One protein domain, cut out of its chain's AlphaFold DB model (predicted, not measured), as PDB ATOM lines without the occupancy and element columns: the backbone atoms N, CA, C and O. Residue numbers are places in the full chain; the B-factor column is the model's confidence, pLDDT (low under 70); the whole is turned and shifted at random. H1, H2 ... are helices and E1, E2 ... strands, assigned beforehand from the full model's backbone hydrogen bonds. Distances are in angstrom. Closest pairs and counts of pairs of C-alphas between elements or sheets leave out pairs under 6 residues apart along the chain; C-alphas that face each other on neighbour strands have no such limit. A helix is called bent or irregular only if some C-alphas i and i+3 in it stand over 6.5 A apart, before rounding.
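Overview. This is residues 6 to 159 of the 393 residues of the protein "MvaI/BcnI restriction endonuclease family protein" of Marinobacter sp. es.048 (UniProt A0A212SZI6). A single eight-stranded sheet curls round like a partly open barrel: the leaf E2, E5, E4, E3 folds back to face the leaf E6, E1, E8, with E7 as the hinge. H3 sits towards one end of the longest axis, the loop of residues 44 to 57 reaches towards the other at Val 54, and H1 packs on E1 and E8. The 154 printed residues hold three named helices and eight named strands, in the order E1 E2 H1 E3 E4 E5 H2 E6 E7 H3 E8; the class is mixed, helices and strands, with 71 residues, under half, in named elements. The sheet is mixed too, in the order E2 E5 E4 E3 E7 E6 E1 E8. The whole is compact, with a radius of gyration of the C-alphas of 14.9 A and spans of 43 by 32 by 32 A.

Arrangement. Start at E1, residues 15 to 22, an inner strand with two antiparallel neighbours: E8, residues 144 to 147, with N 18 and O 147 within hydrogen-bond range at 2.8 A, and E6, residues 103 to 109, with N 19 and O 106 at 2.8 A. Next comes the edge strand E2, residues 34 to 36, antiparallel to E5, residues 85 to 89, with N 34 and O 88 at 2.9 A. H1, residues 39 to 43, is on the sheet at a height of 6.2 A, over none of the strands; its closest C-alphas to E8 are those of Gly 40 and Leu 146, 6.1 A apart. E3, residues 58 to 66, and E4, residues 71 to 80, form a hairpin, with N 60 and O 77 at 2.9 A. E4 and E5 form another, with N 78 and O 87 at 2.9 A, and E3 E4 E5 are a meander, each strand the antiparallel neighbour of the one before. H2, residues 93 to 97, only grazes the sheet with residues 94 to 95. E7, residues 115 to 121, forms a hairpin with E6, with N 107 and O 117 at 2.8 A, and is parallel to E3 at 63 degrees, with N 65 and O 116 at 2.8 A. In this folded sheet, one sheet bent back on itself, E1 and E5 are apart. H3, residues 128 to 135, lies over E6 and E1 at a height of 9.7 A, slantwise to the strands at 51 degrees to E1 on the local plane. In H3 every O i to N i+4 pair is within hydrogen-bond range; H1 has 0 of 1 and 1 of 2 O i to N i+3 pairs, H2 0 of 1 and 2 of 2.

Along the chain. Find C-alpha 15 at (-41.526, 15.339, -10.440), where E1 begins its 20.0 A. E3 runs 24.5 A, and E4 runs 27.0 A from C-alpha 71 at (-42.279, 27.779, -23.559). E6 covers 19.1 A, E7 19.7 A and H3 10.6 A; E8 ends at C-alpha 147, (-43.251, 18.670, -0.357).

Size, cuts and confidence. The C-alphas of Val 54 and Glu 126, the two farthest apart, are 45.3 A apart. The printed part has no cut; the long links are E1 to E2 and H1 to E3. Mean pLDDT of the printed part is 91.4, and residues 154 to 159 are under 70.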
ATOM      1  N   LEU A   6     -51.932  15.644  -9.647       85.50
ATOM      2  CA  LEU A   6     -51.408  14.744 -10.684       85.50
ATOM      3  C   LEU A   6     -51.752  15.220 -12.096       85.50
ATOM      4  O   LEU A   6     -50.934  15.096 -12.995       85.50
ATOM      5  N   SER A   7     -52.957  15.765 -12.279       86.81
ATOM      6  CA  SER A   7     -53.425  16.275 -13.570       86.81
ATOM      7  C   SER A   7     -52.855  17.643 -13.950       86.81
ATOM      8  O   SER A   7     -53.120  18.112 -15.054       86.81
ATOM      9  N   VAL A   8     -52.135  18.303 -13.034       91.12
ATOM     10  CA  VAL A   8     -51.484  19.591 -13.302       91.12
ATOM     11  C   VAL A   8     -50.215  19.366 -14.120       91.12
ATOM     12  O   VAL A   8     -50.059  19.998 -15.158       91.12
ATOM     13  N   PHE A   9     -49.361  18.434 -13.692       93.75
ATOM     14  CA  PHE A   9     -48.095  18.149 -14.365       93.75
ATOM     15  C   PHE A   9     -48.284  17.331 -15.647       93.75
ATOM     16  O   PHE A   9     -49.122  16.431 -15.710       93.75
ATOM     17  N   VAL A  10     -47.460  17.609 -16.659       92.94
ATOM     18  CA  VAL A  10     -47.476  16.899 -17.951       92.94
ATOM     19  C   VAL A  10     -46.948  15.470 -17.809       92.94
ATOM     20  O   VAL A  10     -47.530  14.536 -18.353       92.94
ATOM     21  N   GLU A  11     -45.849  15.309 -17.071       92.75
ATOM     22  CA  GLU A  11     -45.183  14.030 -16.787       92.75
ATOM     23  C   GLU A  11     -44.997  13.904 -15.265       92.75
ATOM     24  O   GLU A  11     -43.894  14.118 -14.749       92.75
ATOM     25  N   PRO A  12     -46.076  13.644 -14.501       92.44
ATOM     26  CA  PRO A  12     -46.043  13.671 -13.041       92.44
ATOM     27  C   PRO A  12     -45.014  12.697 -12.454       92.44
ATOM     28  O   PRO A  12     -44.396  12.991 -11.445       92.44
ATOM     29  N   GLU A  13     -44.743  11.560 -13.085       92.88
ATOM     30  CA  GLU A  13     -43.699  10.613 -12.670       92.88
ATOM     31  C   GLU A  13     -42.269  11.183 -12.696       92.88
ATOM     32  O   GLU A  13     -41.365  10.595 -12.100       92.88
ATOM     33  N   LYS A  14     -42.054  12.323 -13.361       94.69
ATOM     34  CA  LYS A  14     -40.764  13.018 -13.410       94.69
ATOM     35  C   LYS A  14     -40.629  14.134 -12.381       94.69
ATOM     36  O   LYS A  14     -39.617  14.826 -12.394       94.69
ATOM     37  N   ILE A  15     -41.608  14.335 -11.503       95.50
ATOM     38  CA  ILE A  15     -41.526  15.339 -10.440       95.50
ATOM     39  C   ILE A  15     -41.081  14.664  -9.137       95.50
ATOM     40  O   ILE A  15     -41.686  13.688  -8.704       95.50
ATOM     41  N   GLU A  16     -40.018  15.182  -8.515       92.50
ATOM     42  CA  GLU A  16     -39.465  14.663  -7.245       92.50
ATOM     43  C   GLU A  16     -39.757  15.544  -6.028       92.50
ATOM     44  O   GLU A  16     -39.477  15.164  -4.895       92.50
ATOM     45  N   GLY A  17     -40.306  16.732  -6.251       94.31
ATOM     46  CA  GLY A  17     -40.686  17.642  -5.187       94.31
ATOM     47  C   GLY A  17     -41.504  18.796  -5.730       94.31
ATOM     48  O   GLY A  17     -41.345  19.190  -6.887       94.31
ATOM     49  N   ILE A  18     -42.373  19.345  -4.894       95.62
ATOM     50  CA  ILE A  18     -43.275  20.427  -5.270       95.62
ATOM     51  C   ILE A  18     -43.173  21.597  -4.300       95.62
ATOM     52  O   ILE A  18     -42.952  21.427  -3.101       95.62
ATOM     53  N   PHE A  19     -43.381  22.793  -4.830       97.50
ATOM     54  CA  PHE A  19     -43.648  23.998  -4.062       97.50
ATOM     55  C   PHE A  19     -44.864  24.690  -4.666       97.50
ATOM     56  O   PHE A  19     -44.883  25.000  -5.855       97.50
ATOM     57  N   CYS A  20     -45.882  24.924  -3.852       96.69
ATOM     58  CA  CYS A  20     -47.094  25.627  -4.245       96.69
ATOM     59  C   CYS A  20     -47.210  26.899  -3.413       96.69
ATOM     60  O   CYS A  20     -46.965  26.856  -2.211       96.69
ATOM     61  N   LYS A  21     -47.597  28.019  -4.023       96.44
ATOM     62  CA  LYS A  21     -47.783  29.289  -3.315       96.44
ATOM     63  C   LYS A  21     -48.988  30.043  -3.852       96.44
ATOM     64  O   LYS A  21     -49.095  30.251  -5.059       96.44
ATOM     65  N   VAL A  22     -49.843  30.511  -2.952       96.19
ATOM     66  CA  VAL A  22     -50.847  31.530  -3.258       96.19
ATOM     67  C   VAL A  22     -50.143  32.883  -3.309       96.19
ATOM     68  O   VAL A  22     -49.568  33.347  -2.325       96.19
ATOM     69  N   LEU A  23     -50.112  33.497  -4.486       95.50
ATOM     70  CA  LEU A  23     -49.319  34.694  -4.739       95.50
ATOM     71  C   LEU A  23     -49.875  35.919  -4.009       95.50
ATOM     72  O   LEU A  23     -51.080  36.164  -3.974       95.50
ATOM     73  N   THR A  24     -48.963  36.716  -3.464       93.50
ATOM     74  CA  THR A  24     -49.254  38.008  -2.836       93.50
ATOM     75  C   THR A  24     -49.313  39.122  -3.881       93.50
ATOM     76  O   THR A  24     -48.831  38.972  -5.001       93.50
ATOM     77  N   ASN A  25     -49.816  40.296  -3.493       91.69
ATOM     78  CA  ASN A  25     -49.866  41.477  -4.369       91.69
ATOM     79  C   ASN A  25     -48.485  41.952  -4.856       91.69
ATOM     80  O   ASN A  25     -48.396  42.665  -5.853       91.69
ATOM     81  N   ASN A  26     -47.417  41.591  -4.139       92.31
ATOM     82  CA  ASN A  26     -46.044  41.941  -4.492       92.31
ATOM     83  C   ASN A  26     -45.347  40.861  -5.326       92.31
ATOM     84  O   ASN A  26     -44.205  41.074  -5.717       92.31
ATOM     85  N   ASP A  27     -45.966  39.703  -5.557       95.50
ATOM     86  CA  ASP A  27     -45.374  38.663  -6.391       95.50
ATOM     87  C   ASP A  27     -45.674  38.941  -7.871       95.50
ATOM     88  O   ASP A  27     -46.813  39.180  -8.261       95.50
ATOM     89  N   ASP A  28     -44.641  38.896  -8.712       95.75
ATOM     90  CA  ASP A  28     -44.766  39.082 -10.160       95.75
ATOM     91  C   ASP A  28     -43.688  38.299 -10.926       95.75
ATOM     92  O   ASP A  28     -42.847  37.615 -10.335       95.75
ATOM     93  N   ALA A  29     -43.688  38.375 -12.261       95.94
ATOM     94  CA  ALA A  29     -42.759  37.596 -13.077       95.94
ATOM     95  C   ALA A  29     -41.290  38.051 -12.954       95.94
ATOM     96  O   ALA A  29     -40.376  37.314 -13.348       95.94
ATOM     97  N   GLY A  30     -41.009  39.258 -12.445       93.06
ATOM     98  CA  GLY A  30     -39.623  39.704 -12.321       93.06
ATOM     99  C   GLY A  30     -39.315  41.087 -11.750       93.06
ATOM    100  O   GLY A  30     -38.178  41.247 -11.310       93.06
ATOM    101  N   ARG A  31     -40.227  42.073 -11.744       91.12
ATOM    102  CA  ARG A  31     -39.945  43.395 -11.140       91.12
ATOM    103  C   ARG A  31     -39.709  43.232  -9.643       91.12
ATOM    104  O   ARG A  31     -38.690  43.691  -9.130       91.12
ATOM    105  N   HIS A  32     -40.640  42.569  -8.975       93.31
ATOM    106  CA  HIS A  32     -40.495  42.142  -7.595       93.31
ATOM    107  C   HIS A  32     -40.126  40.660  -7.529       93.31
ATOM    108  O   HIS A  32     -39.384  40.277  -6.630       93.31
ATOM    109  N   GLY A  33     -40.567  39.839  -8.487       96.06
ATOM    110  CA  GLY A  33     -40.362  38.393  -8.459       96.06
ATOM    111  C   GLY A  33     -41.227  37.688  -7.416       96.06
ATOM    112  O   GLY A  33     -41.776  38.322  -6.516       96.06
ATOM    113  N   VAL A  34     -41.299  36.363  -7.511       97.31
ATOM    114  CA  VAL A  34     -42.031  35.531  -6.551       97.31
ATOM    115  C   VAL A  34     -41.145  35.253  -5.344       97.31
ATOM    116  O   VAL A  34     -40.102  34.611  -5.484       97.31
ATOM    117  N   LEU A  35     -41.546  35.722  -4.162       96.12
ATOM    118  CA  LEU A  35     -40.857  35.454  -2.899       96.12
ATOM    119  C   LEU A  35     -40.962  33.971  -2.533       96.12
ATOM    120  O   LEU A  35     -42.065  33.424  -2.478       96.12
ATOM    121  N   ILE A  36     -39.818  33.352  -2.247       96.31
ATOM    122  CA  ILE A  36     -39.720  31.988  -1.733       96.31
ATOM    123  C   ILE A  36     -39.472  32.072  -0.218       96.31
ATOM    124  O   ILE A  36     -38.494  32.701   0.189       96.31
ATOM    125  N   PRO A  37     -40.333  31.475   0.618       92.38
ATOM    126  CA  PRO A  37     -40.094  31.318   2.053       92.38
ATOM    127  C   PRO A  37     -38.823  30.507   2.327       92.38
ATOM    128  O   PRO A  37     -38.408  29.697   1.493       92.38
ATOM    129  N   GLU A  38     -38.208  30.690   3.494       89.38
ATOM    130  CA  GLU A  38     -36.936  30.040   3.839       89.38
ATOM    131  C   GLU A  38     -37.018  28.509   3.763       89.38
ATOM    132  O   GLU A  38     -36.108  27.863   3.242       89.38
ATOM    133  N   GLU A  39     -38.141  27.925   4.178       89.50
ATOM    134  CA  GLU A  39     -38.405  26.491   4.078       89.50
ATOM    135  C   GLU A  39     -38.353  26.012   2.623       89.50
ATOM    136  O   GLU A  39     -37.752  24.978   2.319       89.50
ATOM    137  N   GLY A  40     -38.907  26.809   1.704       93.19
ATOM    138  CA  GLY A  40     -38.933  26.533   0.270       93.19
ATOM    139  C   GLY A  40     -37.550  26.512  -0.378       93.19
ATOM    140  O   GLY A  40     -37.386  25.920  -1.446       93.19
ATOM    141  N   TYR A  41     -36.519  27.084   0.260       94.00
ATOM    142  CA  TYR A  41     -35.167  27.132  -0.306       94.00
ATOM    143  C   TYR A  41     -34.597  25.754  -0.625       94.00
ATOM    144  O   TYR A  41     -33.774  25.652  -1.533       94.00
ATOM    145  N   LYS A  42     -35.034  24.719   0.100       91.56
ATOM    146  CA  LYS A  42     -34.579  23.333  -0.051       91.56
ATOM    147  C   LYS A  42     -34.956  22.702  -1.393       91.56
ATOM    148  O   LYS A  42     -34.278  21.774  -1.824       91.56
ATOM    149  N   LEU A  43     -36.001  23.199  -2.059       95.19
ATOM    150  CA  LEU A  43     -36.400  22.714  -3.384       95.19
ATOM    151  C   LEU A  43     -35.503  23.274  -4.505       95.19
ATOM    152  O   LEU A  43     -35.365  22.678  -5.576       95.19
ATOM    153  N   PHE A  44     -34.895  24.434  -4.265       95.94
ATOM    154  CA  PHE A  44     -34.111  25.179  -5.246       95.94
ATOM    155  C   PHE A  44     -32.611  24.885  -5.116       95.94
ATOM    156  O   PHE A  44     -32.151  24.473  -4.046       95.94
ATOM    157  N   PRO A  45     -31.807  25.085  -6.178       94.06
ATOM    158  CA  PRO A  45     -30.372  24.851  -6.092       94.06
ATOM    159  C   PRO A  45     -29.717  25.728  -5.026       94.06
ATOM    160  O   PRO A  45     -30.105  26.878  -4.788       94.06
ATOM    161  N   LYS A  46     -28.645  25.199  -4.429       92.19
ATOM    162  CA  LYS A  46     -27.712  26.028  -3.667       92.19
ATOM    163  C   LYS A  46     -27.145  27.095  -4.599       92.19
ATOM    164  O   LYS A  46     -26.740  26.797  -5.719       92.19
ATOM    165  N   ILE A  47     -27.082  28.323  -4.107       92.12
ATOM    166  CA  ILE A  47     -26.477  29.434  -4.833       92.12
ATOM    167  C   ILE A  47     -24.962  29.339  -4.631       92.12
ATOM    168  O   ILE A  47     -24.482  29.522  -3.512       92.12
ATOM    169  N   ALA A  48     -24.211  29.022  -5.688       85.38
ATOM    170  CA  ALA A  48     -22.839  28.511  -5.569       85.38
ATOM    171  C   ALA A  48     -21.857  29.460  -4.853       85.38
ATOM    172  O   ALA A  48     -20.930  29.006  -4.186       85.38
ATOM    173  N   LYS A  49     -22.061  30.776  -4.981       88.00
ATOM    174  CA  LYS A  49     -21.197  31.818  -4.392       88.00
ATOM    175  C   LYS A  49     -21.795  32.493  -3.161       88.00
ATOM    176  O   LYS A  49     -21.231  33.467  -2.669       88.00
ATOM    177  N   PHE A  50     -22.944  32.017  -2.684       89.12
ATOM    178  CA  PHE A  50     -23.630  32.661  -1.575       89.12
ATOM    179  C   PHE A  50     -22.755  32.669  -0.324       89.12
ATOM    180  O   PHE A  50     -22.384  31.621   0.201       89.12
ATOM    181  N   THR A  51     -22.469  33.873   0.164       87.88
ATOM    182  CA  THR A  51     -21.757  34.088   1.420       87.88
ATOM    183  C   THR A  51     -22.708  34.793   2.388       87.88
ATOM    184  O   THR A  51     -23.124  35.916   2.107       87.88
ATOM    185  N   PRO A  52     -23.109  34.167   3.508       85.62
ATOM    186  CA  PRO A  52     -24.022  34.797   4.457       85.62
ATOM    187  C   PRO A  52     -23.483  36.131   4.991       85.62
ATOM    188  O   PRO A  52     -22.320  36.228   5.375       85.62
ATOM    189  N   GLY A  53     -24.343  37.150   5.053       84.81
ATOM    190  CA  GLY A  53     -24.034  38.435   5.689       84.81
ATOM    191  C   GLY A  53     -23.214  39.419   4.851       84.81
ATOM    192  O   GLY A  53     -22.991  40.539   5.310       84.81
ATOM    193  N   VAL A  54     -22.793  39.059   3.635       89.88
ATOM    194  CA  VAL A  54     -22.148  40.026   2.736       89.88
ATOM    195  C   VAL A  54     -23.205  40.880   2.022       89.88
ATOM    196  O   VAL A  54     -24.271  40.366   1.673       89.88
ATOM    197  N   PRO A  55     -22.947  42.180   1.784       91.38
ATOM    198  CA  PRO A  55     -23.898  43.093   1.152       91.38
ATOM    199  C   PRO A  55     -23.938  42.915  -0.378       91.38
ATOM    200  O   PRO A  55     -23.805  43.874  -1.136       91.38
ATOM    201  N   GLU A  56     -24.091  41.675  -0.841       92.25
ATOM    202  CA  GLU A  56     -24.091  41.308  -2.256       92.25
ATOM    203  C   GLU A  56     -25.345  40.504  -2.606       92.25
ATOM    204  O   GLU A  56     -25.803  39.646  -1.850       92.25
ATOM    205  N   ASN A  57     -25.914  40.785  -3.779       92.88
ATOM    206  CA  ASN A  57     -26.983  39.958  -4.320       92.88
ATOM    207  C   ASN A  57     -26.368  38.783  -5.075       92.88
ATOM    208  O   ASN A  57     -25.484  38.974  -5.906       92.88
ATOM    209  N   PHE A  58     -26.907  37.589  -4.873       95.38
ATOM    210  CA  PHE A  58     -26.455  36.399  -5.584       95.38
ATOM    211  C   PHE A  58     -27.548  35.891  -6.511       95.38
ATOM    212  O   PHE A  58     -28.734  36.055  -6.236       95.38
ATOM    213  N   THR A  59     -27.170  35.296  -7.637       95.56
ATOM    214  CA  THR A  59     -28.117  34.758  -8.616       95.56
ATOM    215  C   THR A  59     -27.640  33.401  -9.094       95.56
ATOM    216  O   THR A  59     -26.472  33.250  -9.441       95.56
ATOM    217  N   GLU A  60     -28.563  32.450  -9.151       96.31
ATOM    218  CA  GLU A  60     -28.373  31.150  -9.777       96.31
ATOM    219  C   GLU A  60     -29.362  31.003 -10.941       96.31
ATOM    220  O   GLU A  60     -30.528  31.400 -10.831       96.31
ATOM    221  N   SER A  61     -28.889  30.466 -12.067       96.56
ATOM    222  CA  SER A  61     -29.738  30.194 -13.232       96.56
ATOM    223  C   SER A  61     -30.496  28.879 -13.041       96.56
ATOM    224  O   SER A  61     -29.922  27.887 -12.575       96.56
ATOM    225  N   ILE A  62     -31.782  28.885 -13.390       97.44
ATOM    226  CA  ILE A  62     -32.666  27.716 -13.379       97.44
ATOM    227  C   ILE A  62     -33.455  27.653 -14.687       97.44
ATOM    228  O   ILE A  62     -33.718  28.675 -15.325       97.44
ATOM    229  N   ARG A  63     -33.895  26.457 -15.071       98.06
ATOM    230  CA  ARG A  63     -34.724  26.270 -16.260       98.06
ATOM    231  C   ARG A  63     -36.176  26.065 -15.848       98.06
ATOM    232  O   ARG A  63     -36.472  25.145 -15.095       98.06
ATOM    233  N   THR A  64     -37.075  26.904 -16.352       98.06
ATOM    234  CA  THR A  64     -38.519  26.808 -16.073       98.06
ATOM    235  C   THR A  64     -39.284  26.443 -17.336       98.06
ATOM    236  O   THR A  64     -39.140  27.138 -18.346       98.06
ATOM    237  N   ILE A  65     -40.079  25.384 -17.275       97.38
ATOM    238  CA  ILE A  65     -40.953  24.880 -18.335       97.38
ATOM    239  C   ILE A  65     -42.375  25.348 -18.026       97.38
ATOM    240  O   ILE A  65     -42.820  25.220 -16.889       97.38
ATOM    241  N   TRP A  66     -43.061  25.887 -19.032       96.69
ATOM    242  CA  TRP A  66     -44.406  26.454 -18.924       96.69
ATOM    243  C   TRP A  66     -45.324  25.751 -19.927       96.69
ATOM    244  O   TRP A  66     -45.411  26.188 -21.082       96.69
ATOM    245  N   PRO A  67     -45.958  24.631 -19.536       93.81
ATOM    246  CA  PRO A  67     -46.744  23.808 -20.452       93.81
ATOM    247  C   PRO A  67     -47.872  24.565 -21.158       93.81
ATOM    248  O   PRO A  67     -48.084  24.362 -22.351       93.81
ATOM    249  N   GLU A  68     -48.543  25.492 -20.470       90.50
ATOM    250  CA  GLU A  68     -49.670  26.258 -21.017       90.50
ATOM    251  C   GLU A  68     -49.255  27.199 -22.154       90.50
ATOM    252  O   GLU A  68     -50.034  27.426 -23.079       90.50
ATOM    253  N   SER A  69     -48.035  27.743 -22.106       90.44
ATOM    254  CA  SER A  69     -47.489  28.585 -23.178       90.44
ATOM    255  C   SER A  69     -46.613  27.807 -24.164       90.44
ATOM    256  O   SER A  69     -46.203  28.359 -25.185       90.44
ATOM    257  N   GLY A  70     -46.302  26.539 -23.871       92.25
ATOM    258  CA  GLY A  70     -45.356  25.727 -24.636       92.25
ATOM    259  C   GLY A  70     -43.925  26.271 -24.604       92.25
ATOM    260  O   GLY A  70     -43.128  25.960 -25.490       92.25
ATOM    261  N   THR A  71     -43.587  27.115 -23.622       93.94
ATOM    262  CA  THR A  71     -42.279  27.779 -23.559       93.94
ATOM    263  C   THR A  71     -41.362  27.167 -22.513       93.94
ATOM    264  O   THR A  71     -41.774  26.563 -21.524       93.94
ATOM    265  N   THR A  72     -40.062  27.342 -22.723       95.94
ATOM    266  CA  THR A  72     -39.043  27.082 -21.711       95.94
ATOM    267  C   THR A  72     -38.161  28.311 -21.587       95.94
ATOM    268  O   THR A  72     -37.763  28.895 -22.593       95.94
ATOM    269  N   ARG A  73     -37.868  28.719 -20.353       96.31
ATOM    270  CA  ARG A  73     -37.150  29.960 -20.045       96.31
ATOM    271  C   ARG A  73     -35.951  29.696 -19.150       96.31
ATOM    272  O   ARG A  73     -35.989  28.812 -18.293       96.31
ATOM    273  N   GLU A  74     -34.920  30.509 -19.336       97.44
ATOM    274  CA  GLU A  74     -33.841  30.663 -18.367       97.44
ATOM    275  C   GLU A  74     -34.268  31.695 -17.311       97.44
ATOM    276  O   GLU A  74     -34.216  32.911 -17.529       97.44
ATOM    277  N   SER A  75     -34.748  31.188 -16.179       97.88
ATOM    278  CA  SER A  75     -35.208  31.980 -15.040       97.88
ATOM    279  C   SER A  75     -34.093  32.135 -14.003       97.88
ATOM    280  O   SER A  75     -33.044  31.493 -14.073       97.88
ATOM    281  N   CYS A  76     -34.290  33.010 -13.021       97.56
ATOM    282  CA  CYS A  76     -33.285  33.289 -11.997       97.56
ATOM    283  C   CYS A  76     -33.825  33.045 -10.592       97.56
ATOM    284  O   CYS A  76     -34.840  33.632 -10.216       97.56
ATOM    285  N   TYR A  77     -33.071  32.290  -9.794       97.69
ATOM    286  CA  TYR A  77     -33.234  32.205  -8.347       97.69
ATOM    287  C   TYR A  77     -32.244  33.159  -7.674       97.69
ATOM    288  O   TYR A  77     -31.027  32.989  -7.770       97.69
ATOM    289  N   LYS A  78     -32.762  34.223  -7.059       95.88
ATOM    290  CA  LYS A  78     -31.968  35.349  -6.562       95.88
ATOM    291  C   LYS A  78     -32.010  35.433  -5.053       95.88
ATOM    292  O   LYS A  78     -33.086  35.330  -4.486       95.88
ATOM    293  N   HIS A  79     -30.871  35.708  -4.434       95.81
ATOM    294  CA  HIS A  79     -30.784  36.191  -3.062       95.81
ATOM    295  C   HIS A  79     -30.566  37.702  -3.061       95.81
ATOM    296  O   HIS A  79     -29.646  38.192  -3.721       95.81
ATOM    297  N   TYR A  80     -31.381  38.423  -2.298       92.38
ATOM    298  CA  TYR A  80     -31.198  39.848  -2.053       92.38
ATOM    299  C   TYR A  80     -30.573  40.047  -0.674       92.38
ATOM    300  O   TYR A  80     -31.039  39.468   0.294       92.38
ATOM    301  N   HIS A  81     -29.532  40.872  -0.557       89.75
ATOM    302  CA  HIS A  81     -28.908  41.112   0.755       89.75
ATOM    303  C   HIS A  81     -29.723  42.086   1.623       89.75
ATOM    304  O   HIS A  81     -29.750  41.965   2.845       89.75
ATOM    305  N   ARG A  82     -30.365  43.084   0.993       84.88
ATOM    306  CA  ARG A  82     -31.050  44.194   1.682       84.88
ATOM    307  C   ARG A  82     -32.218  43.707   2.540       84.88
ATOM    308  O   ARG A  82     -32.453  44.236   3.620       84.88
ATOM    309  N   TYR A  83     -32.913  42.700   2.032       85.19
ATOM    310  CA  TYR A  83     -33.871  41.878   2.752       85.19
ATOM    311  C   TYR A  83     -33.371  40.465   2.503       85.19
ATOM    312  O   TYR A  83     -33.457  40.074   1.343       85.19
ATOM    313  N   PRO A  84     -32.756  39.772   3.483       83.81
ATOM    314  CA  PRO A  84     -32.087  38.485   3.275       83.81
ATOM    315  C   PRO A  84     -33.098  37.384   2.925       83.81
ATOM    316  O   PRO A  84     -33.382  36.483   3.704       83.81
ATOM    317  N   GLU A  85     -33.639  37.474   1.719       92.75
ATOM    318  CA  GLU A  85     -34.743  36.702   1.176       92.75
ATOM    319  C   GLU A  85     -34.341  36.174  -0.202       92.75
ATOM    320  O   GLU A  85     -33.357  36.636  -0.803       92.75
ATOM    321  N   ARG A  86     -35.086  35.196  -0.719       96.00
ATOM    322  CA  ARG A  86     -34.861  34.699  -2.074       96.00
ATOM    323  C   ARG A  86     -36.113  34.752  -2.917       96.00
ATOM    324  O   ARG A  86     -37.216  34.537  -2.431       96.00
ATOM    325  N   ARG A  87     -35.925  35.044  -4.201       97.50
ATOM    326  CA  ARG A  87     -37.019  35.215  -5.152       97.50
ATOM    327  C   ARG A  87     -36.744  34.523  -6.473       97.50
ATOM    328  O   ARG A  87     -35.598  34.472  -6.924       97.50
ATOM    329  N   LEU A  88     -37.806  34.059  -7.117       98.06
ATOM    330  CA  LEU A  88     -37.788  33.663  -8.520       98.06
ATOM    331  C   LEU A  88     -38.102  34.874  -9.403       98.06
ATOM    332  O   LEU A  88     -39.045  35.615  -9.148       98.06
ATOM    333  N   THR A  89     -37.302  35.089 -10.443       97.62
ATOM    334  CA  THR A  89     -37.467  36.195 -11.402       97.62
ATOM    335  C   THR A  89     -37.230  35.708 -12.828       97.62
ATOM    336  O   THR A  89     -36.665  34.633 -13.025       97.62
ATOM    337  N   ARG A  90     -37.609  36.526 -13.821       97.12
ATOM    338  CA  ARG A  90     -37.585  36.179 -15.258       97.12
ATOM    339  C   ARG A  90     -38.526  35.014 -15.608       97.12
ATOM    340  O   ARG A  90     -38.265  34.265 -16.545       97.12
ATOM    341  N   LEU A  91     -39.623  34.906 -14.859       97.06
ATOM    342  CA  LEU A  91     -40.698  33.941 -15.079       97.06
ATOM    343  C   LEU A  91     -41.543  34.325 -16.306       97.06
ATOM    344  O   LEU A  91     -41.271  35.328 -16.975       97.06
ATOM    345  N   ASP A  92     -42.565  33.527 -16.619       95.06
ATOM    346  CA  ASP A  92     -43.459  33.841 -17.726       95.06
ATOM    347  C   ASP A  92     -44.220  35.165 -17.483       95.06
ATOM    348  O   ASP A  92     -44.834  35.333 -16.423       95.06
ATOM    349  N   PRO A  93     -44.197  36.123 -18.436       93.94
ATOM    350  CA  PRO A  93     -44.891  37.402 -18.313       93.94
ATOM    351  C   PRO A  93     -46.394  37.295 -18.054       93.94
ATOM    352  O   PRO A  93     -46.954  38.258 -17.531       93.94
ATOM    353  N   ALA A  94     -47.033  36.161 -18.375       91.50
ATOM    354  CA  ALA A  94     -48.436  35.911 -18.052       91.50
ATOM    355  C   ALA A  94     -48.742  36.117 -16.557       91.50
ATOM    356  O   ALA A  94     -49.833  36.574 -16.213       91.50
ATOM    357  N   LEU A  95     -47.762  35.880 -15.673       92.31
ATOM    358  CA  LEU A  95     -47.904  36.099 -14.232       92.31
ATOM    359  C   LEU A  95     -48.224  37.562 -13.885       92.31
ATOM    360  O   LEU A  95     -49.006  37.822 -12.976       92.31
ATOM    361  N   ASN A  96     -47.694  38.525 -14.649       92.81
ATOM    362  CA  ASN A  96     -47.916  39.958 -14.407       92.81
ATOM    363  C   ASN A  96     -49.365  40.398 -14.663       92.81
ATOM    364  O   ASN A  96     -49.766  41.474 -14.229       92.81
ATOM    365  N   THR A  97     -50.124  39.607 -15.421       89.62
ATOM    366  CA  THR A  97     -51.524  39.890 -15.767       89.62
ATOM    367  C   THR A  97     -52.510  39.016 -15.000       89.62
ATOM    368  O   THR A  97     -53.716  39.117 -15.218       89.62
ATOM    369  N   THR A  98     -52.016  38.135 -14.127       84.56
ATOM    370  CA  THR A  98     -52.880  37.244 -13.348       84.56
ATOM    371  C   THR A  98     -53.498  37.964 -12.152       84.56
ATOM    372  O   THR A  98     -52.882  38.882 -11.607       84.56
ATOM    373  N   PRO A  99     -54.721  37.585 -11.736       85.19
ATOM    374  CA  PRO A  99     -55.326  38.116 -10.521       85.19
ATOM    375  C   PRO A  99     -54.449  37.869  -9.290       85.19
ATOM    376  O   PRO A  99     -53.679  36.905  -9.240       85.19
ATOM    377  N   THR A 100     -54.626  38.699  -8.267       82.81
ATOM    378  CA  THR A 100     -54.065  38.461  -6.932       82.81
ATOM    379  C   THR A 100     -54.517  37.100  -6.403       82.81
ATOM    380  O   THR A 100     -55.566  36.594  -6.808       82.81
ATOM    381  N   GLU A 101     -53.721  36.487  -5.522       91.69
ATOM    382  CA  GLU A 101     -54.025  35.174  -4.929       91.69
ATOM    383  C   GLU A 101     -54.121  34.040  -5.966       91.69
ATOM    384  O   GLU A 101     -54.719  32.991  -5.727       91.69
ATOM    385  N   THR A 102     -53.507  34.222  -7.136       95.31
ATOM    386  CA  THR A 102     -53.263  33.140  -8.091       95.31
ATOM    387  C   THR A 102     -52.381  32.073  -7.444       95.31
ATOM    388  O   THR A 102     -51.420  32.394  -6.751       95.31
ATOM    389  N   LEU A 103     -52.696  30.800  -7.666       96.75
ATOM    390  CA  LEU A 103     -51.900  29.685  -7.171       96.75
ATOM    391  C   LEU A 103     -50.799  29.380  -8.191       96.75
ATOM    392  O   LEU A 103     -51.080  29.030  -9.337       96.75
ATOM    393  N   LEU A 104     -49.545  29.511  -7.770       97.50
ATOM    394  CA  LEU A 104     -48.383  29.063  -8.526       97.50
ATOM    395  C   LEU A 104     -47.991  27.666  -8.043       97.50
ATOM    396  O   LEU A 104     -47.689  27.491  -6.864       97.50
ATOM    397  N   VAL A 105     -47.963  26.695  -8.952       97.50
ATOM    398  CA  VAL A 105     -47.489  25.327  -8.690       97.50
ATOM    399  C   VAL A 105     -46.137  25.149  -9.366       97.50
ATOM    400  O   VAL A 105     -45.997  25.453 -10.548       97.50
ATOM    401  N   ILE A 106     -45.143  24.670  -8.625       98.12
ATOM    402  CA  ILE A 106     -43.775  24.444  -9.096       98.12
ATOM    403  C   ILE A 106     -43.402  22.991  -8.810       98.12
ATOM    404  O   ILE A 106     -43.370  22.590  -7.652       98.12
ATOM    405  N   GLY A 107     -43.083  22.214  -9.841       97.56
ATOM    406  CA  GLY A 107     -42.562  20.853  -9.725       97.56
ATOM    407  C   GLY A 107     -41.086  20.797 -10.101       97.56
ATOM    408  O   GLY A 107     -40.709  21.216 -11.193       97.56
ATOM    409  N   LYS A 108     -40.232  20.280  -9.216       97.44
ATOM    410  CA  LYS A 108     -38.823  20.000  -9.515       97.44
ATOM    411  C   LYS A 108     -38.724  18.708 -10.322       97.44
ATOM    412  O   LYS A 108     -39.189  17.666  -9.860       97.44
ATOM    413  N   ARG A 109     -38.114  18.779 -11.505       96.19
ATOM    414  CA  ARG A 109     -37.993  17.641 -12.419       96.19
ATOM    415  C   ARG A 109     -36.767  16.779 -12.116       96.19
ATOM    416  O   ARG A 109     -35.716  17.298 -11.757       96.19
ATOM    417  N   THR A 110     -36.898  15.473 -12.323       94.25
ATOM    418  CA  THR A 110     -35.821  14.478 -12.175       94.25
ATOM    419  C   THR A 110     -34.945  14.346 -13.419       94.25
ATOM    420  O   THR A 110     -33.813  13.880 -13.329       94.25
ATOM    421  N   ASP A 111     -35.445  14.759 -14.586       91.88
ATOM    422  CA  ASP A 111     -34.776  14.594 -15.881       91.88
ATOM    423  C   ASP A 111     -33.855  15.763 -16.274       91.88
ATOM    424  O   ASP A 111     -33.347  15.813 -17.395       91.88
ATOM    425  N   GLY A 112     -33.584  16.683 -15.347       87.38
ATOM    426  CA  GLY A 112     -32.586  17.729 -15.530       87.38
ATOM    427  C   GLY A 112     -32.221  18.431 -14.228       87.38
ATOM    428  O   GLY A 112     -33.078  18.714 -13.393       87.38
ATOM    429  N   ASP A 113     -30.937  18.759 -14.064       86.06
ATOM    430  CA  ASP A 113     -30.507  19.579 -12.931       86.06
ATOM    431  C   ASP A 113     -31.122  20.979 -13.053       86.06
ATOM    432  O   ASP A 113     -31.030  21.627 -14.099       86.06
ATOM    433  N   ARG A 114     -31.744  21.454 -11.969       93.38
ATOM    434  CA  ARG A 114     -32.386  22.781 -11.885       93.38
ATOM    435  C   ARG A 114     -33.524  22.984 -12.889       93.38
ATOM    436  O   ARG A 114     -33.772  24.121 -13.307       93.38
ATOM    437  N   PHE A 115     -34.189  21.906 -13.301       96.56
ATOM    438  CA  PHE A 115     -35.363  21.975 -14.166       96.56
ATOM    439  C   PHE A 115     -36.627  22.001 -13.312       96.56
ATOM    440  O   PHE A 115     -36.807  21.182 -12.411       96.56
ATOM    441  N   TYR A 116     -37.504  22.953 -13.612       98.25
ATOM    442  CA  TYR A 116     -38.752  23.162 -12.897       98.25
ATOM    443  C   TYR A 116     -39.902  23.297 -13.887       98.25
ATOM    444  O   TYR A 116     -39.799  24.043 -14.858       98.25
ATOM    445  N   GLU A 117     -40.997  22.599 -13.636       97.88
ATOM    446  CA  GLU A 117     -42.263  22.750 -14.349       97.88
ATOM    447  C   GLU A 117     -43.178  23.667 -13.541       97.88
ATOM    448  O   GLU A 117     -43.347  23.456 -12.339       97.88
ATOM    449  N   LEU A 118     -43.682  24.736 -14.157       98.00
ATOM    450  CA  LEU A 118     -44.465  25.759 -13.471       98.00
ATOM    451  C   LEU A 118     -45.842  25.902 -14.106       98.00
ATOM    452  O   LEU A 118     -45.955  26.014 -15.325       98.00
ATOM    453  N   HIS A 119     -46.858  25.995 -13.250       97.12
ATOM    454  CA  HIS A 119     -48.248  26.194 -13.642       97.12
ATOM    455  C   HIS A 119     -48.858  27.373 -12.901       97.12
ATOM    456  O   HIS A 119     -48.690  27.528 -11.688       97.12
ATOM    457  N   ILE A 120     -49.602  28.187 -13.642       95.69
ATOM    458  CA  ILE A 120     -50.339  29.336 -13.125       95.69
ATOM    459  C   ILE A 120     -51.808  28.940 -13.055       95.69
ATOM    460  O   ILE A 120     -52.437  28.719 -14.088       95.69
ATOM    461  N   ILE A 121     -52.364  28.880 -11.848       95.69
ATOM    462  CA  ILE A 121     -53.762  28.526 -11.603       95.69
ATOM    463  C   ILE A 121     -54.486  29.765 -11.053       95.69
ATOM    464  O   ILE A 121     -54.430  30.036  -9.851       95.69
ATOM    465  N   PRO A 122     -55.157  30.564 -11.906       94.50
ATOM    466  CA  PRO A 122     -55.851  31.770 -11.461       94.50
ATOM    467  C   PRO A 122     -56.974  31.456 -10.470       94.50
ATOM    468  O   PRO A 122     -57.680  30.458 -10.644       94.50
ATOM    469  N   ARG A 123     -57.216  32.360  -9.507       92.50
ATOM    470  CA  ARG A 123     -58.279  32.227  -8.488       92.50
ATOM    471  C   ARG A 123     -59.669  31.940  -9.068       92.50
ATOM    472  O   ARG A 123     -60.445  31.193  -8.484       92.50
ATOM    473  N   GLY A 124     -59.983  32.515 -10.229       90.62
ATOM    474  CA  GLY A 124     -61.271  32.328 -10.910       90.62
ATOM    475  C   GLY A 124     -61.398  31.044 -11.738       90.62
ATOM    476  O   GLY A 124     -62.443  30.824 -12.341       90.62
ATOM    477  N   SER A 125     -60.352  30.219 -11.828       91.62
ATOM    478  CA  SER A 125     -60.396  28.986 -12.621       91.62
ATOM    479  C   SER A 125     -61.148  27.868 -11.893       91.62
ATOM    480  O   SER A 125     -61.046  27.727 -10.675       91.62
ATOM    481  N   GLU A 126     -61.834  26.997 -12.643       92.19
ATOM    482  CA  GLU A 126     -62.556  25.834 -12.085       92.19
ATOM    483  C   GLU A 126     -61.655  24.880 -11.285       92.19
ATOM    484  O   GLU A 126     -62.131  24.068 -10.497       92.19
ATOM    485  N   SER A 127     -60.342  24.941 -11.513       91.31
ATOM    486  CA  SER A 127     -59.358  24.051 -10.893       91.31
ATOM    487  C   SER A 127     -58.792  24.601  -9.585       91.31
ATOM    488  O   SER A 127     -58.181  23.841  -8.847       91.31
ATOM    489  N   TYR A 128     -58.999  25.885  -9.280       94.31
ATOM    490  CA  TYR A 128     -58.344  26.560  -8.160       94.31
ATOM    491  C   TYR A 128     -58.701  25.953  -6.796       94.31
ATOM    492  O   TYR A 128     -57.836  25.389  -6.132       94.31
ATOM    493  N   TYR A 129     -59.973  26.011  -6.391       92.56
ATOM    494  CA  TYR A 129     -60.399  25.481  -5.091       92.56
ATOM    495  C   TYR A 129     -60.232  23.958  -4.966       92.56
ATOM    496  O   TYR A 129     -59.736  23.525  -3.929       92.56
ATOM    497  N   PRO A 130     -60.545  23.140  -5.997       90.69
ATOM    498  CA  PRO A 130     -60.262  21.707  -5.937       90.69
ATOM    499  C   PRO A 130     -58.780  21.382  -5.725       90.69
ATOM    500  O   PRO A 130     -58.466  20.441  -5.002       90.69
ATOM    501  N   LEU A 131     -57.863  22.154  -6.324       91.00
ATOM    502  CA  LEU A 131     -56.428  21.969  -6.106       91.00
ATOM    503  C   LEU A 131     -56.005  22.402  -4.706       91.00
ATOM    504  O   LEU A 131     -55.248  21.680  -4.072       91.00
ATOM    505  N   LEU A 132     -56.501  23.532  -4.199       90.12
ATOM    506  CA  LEU A 132     -56.227  23.941  -2.819       90.12
ATOM    507  C   LEU A 132     -56.678  22.875  -1.810       90.12
ATOM    508  O   LEU A 132     -55.925  22.543  -0.900       90.12
ATOM    509  N   GLU A 133     -57.855  22.282  -2.011       86.06
ATOM    510  CA  GLU A 133     -58.360  21.191  -1.172       86.06
ATOM    511  C   GLU A 133     -57.489  19.925  -1.269       86.06
ATOM    512  O   GLU A 133     -57.132  19.348  -0.242       86.06
ATOM    513  N   ASP A 134     -57.097  19.518  -2.483       84.56
ATOM    514  CA  ASP A 134     -56.217  18.359  -2.727       84.56
ATOM    515  C   ASP A 134     -54.816  18.549  -2.118       84.56
ATOM    516  O   ASP A 134     -54.186  17.584  -1.687       84.56
ATOM    517  N   LEU A 135     -54.344  19.799  -2.063       86.00
ATOM    518  CA  LEU A 135     -53.072  20.195  -1.464       86.00
ATOM    519  C   LEU A 135     -53.151  20.396   0.053       86.00
ATOM    520  O   LEU A 135     -52.104  20.427   0.696       86.00
ATOM    521  N   GLY A 136     -54.351  20.570   0.610       82.25
ATOM    522  CA  GLY A 136     -54.537  21.058   1.974       82.25
ATOM    523  C   GLY A 136     -54.063  22.504   2.178       82.25
ATOM    524  O   GLY A 136     -53.719  22.894   3.288       82.25
ATOM    525  N   LEU A 137     -54.037  23.311   1.118       87.19
ATOM    526  CA  LEU A 137     -53.488  24.663   1.127       87.19
ATOM    527  C   LEU A 137     -54.588  25.717   1.332       87.19
ATOM    528  O   LEU A 137     -55.639  25.669   0.697       87.19
ATOM    529  N   SER A 138     -54.333  26.701   2.197       86.12
ATOM    530  CA  SER A 138     -55.222  27.858   2.375       86.12
ATOM    531  C   SER A 138     -55.265  28.738   1.119       86.12
ATOM    532  O   SER A 138     -54.261  28.865   0.426       86.12
ATOM    533  N   SER A 139     -56.396  29.402   0.853       89.75
ATOM    534  CA  SER A 139     -56.521  30.402  -0.224       89.75
ATOM    535  C   SER A 139     -55.998  31.794   0.150       89.75
ATOM    536  O   SER A 139     -56.152  32.726  -0.635       89.75
ATOM    537  N   GLU A 140     -55.466  31.962   1.360       87.94
ATOM    538  CA  GLU A 140     -54.896  33.226   1.837       87.94
ATOM    539  C   GLU A 140     -53.628  33.592   1.053       87.94
ATOM    540  O   GLU A 140     -52.788  32.733   0.771       87.94
ATOM    541  N   ALA A 141     -53.465  34.876   0.725       91.12
ATOM    542  CA  ALA A 141     -52.252  35.378   0.087       91.12
ATOM    543  C   ALA A 141     -51.005  34.999   0.905       91.12
ATOM    544  O   ALA A 141     -50.968  35.207   2.112       91.12
ATOM    545  N   GLY A 142     -49.982  34.455   0.242       90.25
ATOM    546  CA  GLY A 142     -48.724  34.048   0.874       90.25
ATOM    547  C   GLY A 142     -48.722  32.637   1.469       90.25
ATOM    548  O   GLY A 142     -47.641  32.099   1.739       90.25
ATOM    549  N   ALA A 143     -49.885  31.981   1.579       91.44
ATOM    550  CA  ALA A 143     -49.959  30.570   1.944       91.44
ATOM    551  C   ALA A 143     -49.126  29.721   0.972       91.44
ATOM    552  O   ALA A 143     -49.174  29.911  -0.249       91.44
ATOM    553  N   PHE A 144     -48.361  28.768   1.507       94.75
ATOM    554  CA  PHE A 144     -47.544  27.879   0.690       94.75
ATOM    555  C   PHE A 144     -47.526  26.441   1.207       94.75
ATOM    556  O   PHE A 144     -47.717  26.183   2.395       94.75
ATOM    557  N   LEU A 145     -47.244  25.523   0.287       94.19
ATOM    558  CA  LEU A 145     -46.929  24.124   0.544       94.19
ATOM    559  C   LEU A 145     -45.553  23.824  -0.050       94.19
ATOM    560  O   LEU A 145     -45.284  24.151  -1.205       94.19
ATOM    561  N   LEU A 146     -44.718  23.133   0.712       94.81
ATOM    562  CA  LEU A 146     -43.527  22.449   0.233       94.81
ATOM    563  C   LEU A 146     -43.706  20.948   0.469       94.81
ATOM    564  O   LEU A 146     -44.059  20.558   1.576       94.81
ATOM    565  N   ASP A 147     -43.414  20.118  -0.528       93.06
ATOM    566  CA  ASP A 147     -43.251  18.670  -0.357       93.06
ATOM    567  C   ASP A 147     -42.004  18.218  -1.128       93.06
ATOM    568  O   ASP A 147     -41.997  18.157  -2.356       93.06
ATOM    569  N   LEU A 148     -40.919  17.966  -0.394       92.44
ATOM    570  CA  LEU A 148     -39.605  17.593  -0.936       92.44
ATOM    571  C   LEU A 148     -39.514  16.133  -1.393       92.44
ATOM    572  O   LEU A 148     -38.499  15.750  -1.971       92.44
ATOM    573  N   GLU A 149     -40.520  15.317  -1.082       89.75
ATOM    574  CA  GLU A 149     -40.558  13.887  -1.405       89.75
ATOM    575  C   GLU A 149     -41.875  13.526  -2.101       89.75
ATOM    576  O   GLU A 149     -42.437  12.439  -1.928       89.75
ATOM    577  N   TRP A 150     -42.389  14.469  -2.889       90.06
ATOM    578  CA  TRP A 150     -43.597  14.259  -3.660       90.06
ATOM    579  C   TRP A 150     -43.394  13.139  -4.691       90.06
ATOM    580  O   TRP A 150     -42.337  13.024  -5.311       90.06
ATOM    581  N   SER A 151     -44.424  12.314  -4.890       84.31
ATOM    582  CA  SER A 151     -44.450  11.326  -5.969       84.31
ATOM    583  C   SER A 151     -45.864  11.124  -6.496       84.31
ATOM    584  O   SER A 151     -46.843  11.218  -5.749       84.31
ATOM    585  N   SER A 152     -45.970  10.768  -7.776       82.50
ATOM    586  CA  SER A 152     -47.254  10.554  -8.447       82.50
ATOM    587  C   SER A 152     -48.062   9.366  -7.903       82.50
ATOM    588  O   SER A 152     -49.277   9.300  -8.084       82.50
ATOM    589  N   ASN A 153     -47.401   8.445  -7.196       74.75
ATOM    590  CA  ASN A 153     -48.010   7.254  -6.600       74.75
ATOM    591  C   ASN A 153     -48.471   7.465  -5.147       74.75
ATOM    592  O   ASN A 153     -48.989   6.533  -4.527       74.75
ATOM    593  N   ARG A 154     -48.254   8.652  -4.566       68.81
ATOM    594  CA  ARG A 154     -48.578   8.918  -3.160       68.81
ATOM    595  C   ARG A 154     -50.092   9.085  -2.974       68.81
ATOM    596  O   ARG A 154     -50.776   9.675  -3.806       68.81
ATOM    597  N   THR A 155     -50.626   8.576  -1.865       58.75
ATOM    598  CA  THR A 155     -52.027   8.797  -1.476       58.75
ATOM    599  C   THR A 155     -52.300  10.286  -1.247       58.75
ATOM    600  O   THR A 155     -51.430  11.022  -0.779       58.75
ATOM    601  N   LYS A 156     -53.518  10.737  -1.574       58.97
ATOM    602  CA  LYS A 156     -53.950  12.126  -1.359       58.97
ATOM    603  C   LYS A 156     -53.755  12.546   0.101       58.97
ATOM    604  O   LYS A 156     -54.116  11.795   1.003       58.97
ATOM    605  N   HIS A 157     -53.229  13.749   0.307       58.47
ATOM    606  CA  HIS A 157     -53.085  14.375   1.621       58.47
ATOM    607  C   HIS A 157     -54.080  15.536   1.710       58.47
ATOM    608  O   HIS A 157     -53.717  16.687   1.500       58.47
ATOM    609  N   GLY A 158     -55.351  15.223   1.970       59.22
ATOM    610  CA  GLY A 158     -56.295  16.250   2.411       59.22
ATOM    611  C   GLY A 158     -55.998  16.646   3.859       59.22
ATOM    612  O   GLY A 158     -55.451  15.839   4.616       59.22
ATOM    613  N   GLN A 159     -56.381  17.860   4.263       66.88
ATOM    614  CA  GLN A 159     -56.281  18.265   5.670       66.88
ATOM    615  C   GLN A 159     -57.067  17.292   6.557       66.88
ATOM    616  O   GLN A 159     -58.255  17.042   6.327       66.88
TER     617      GLN A 159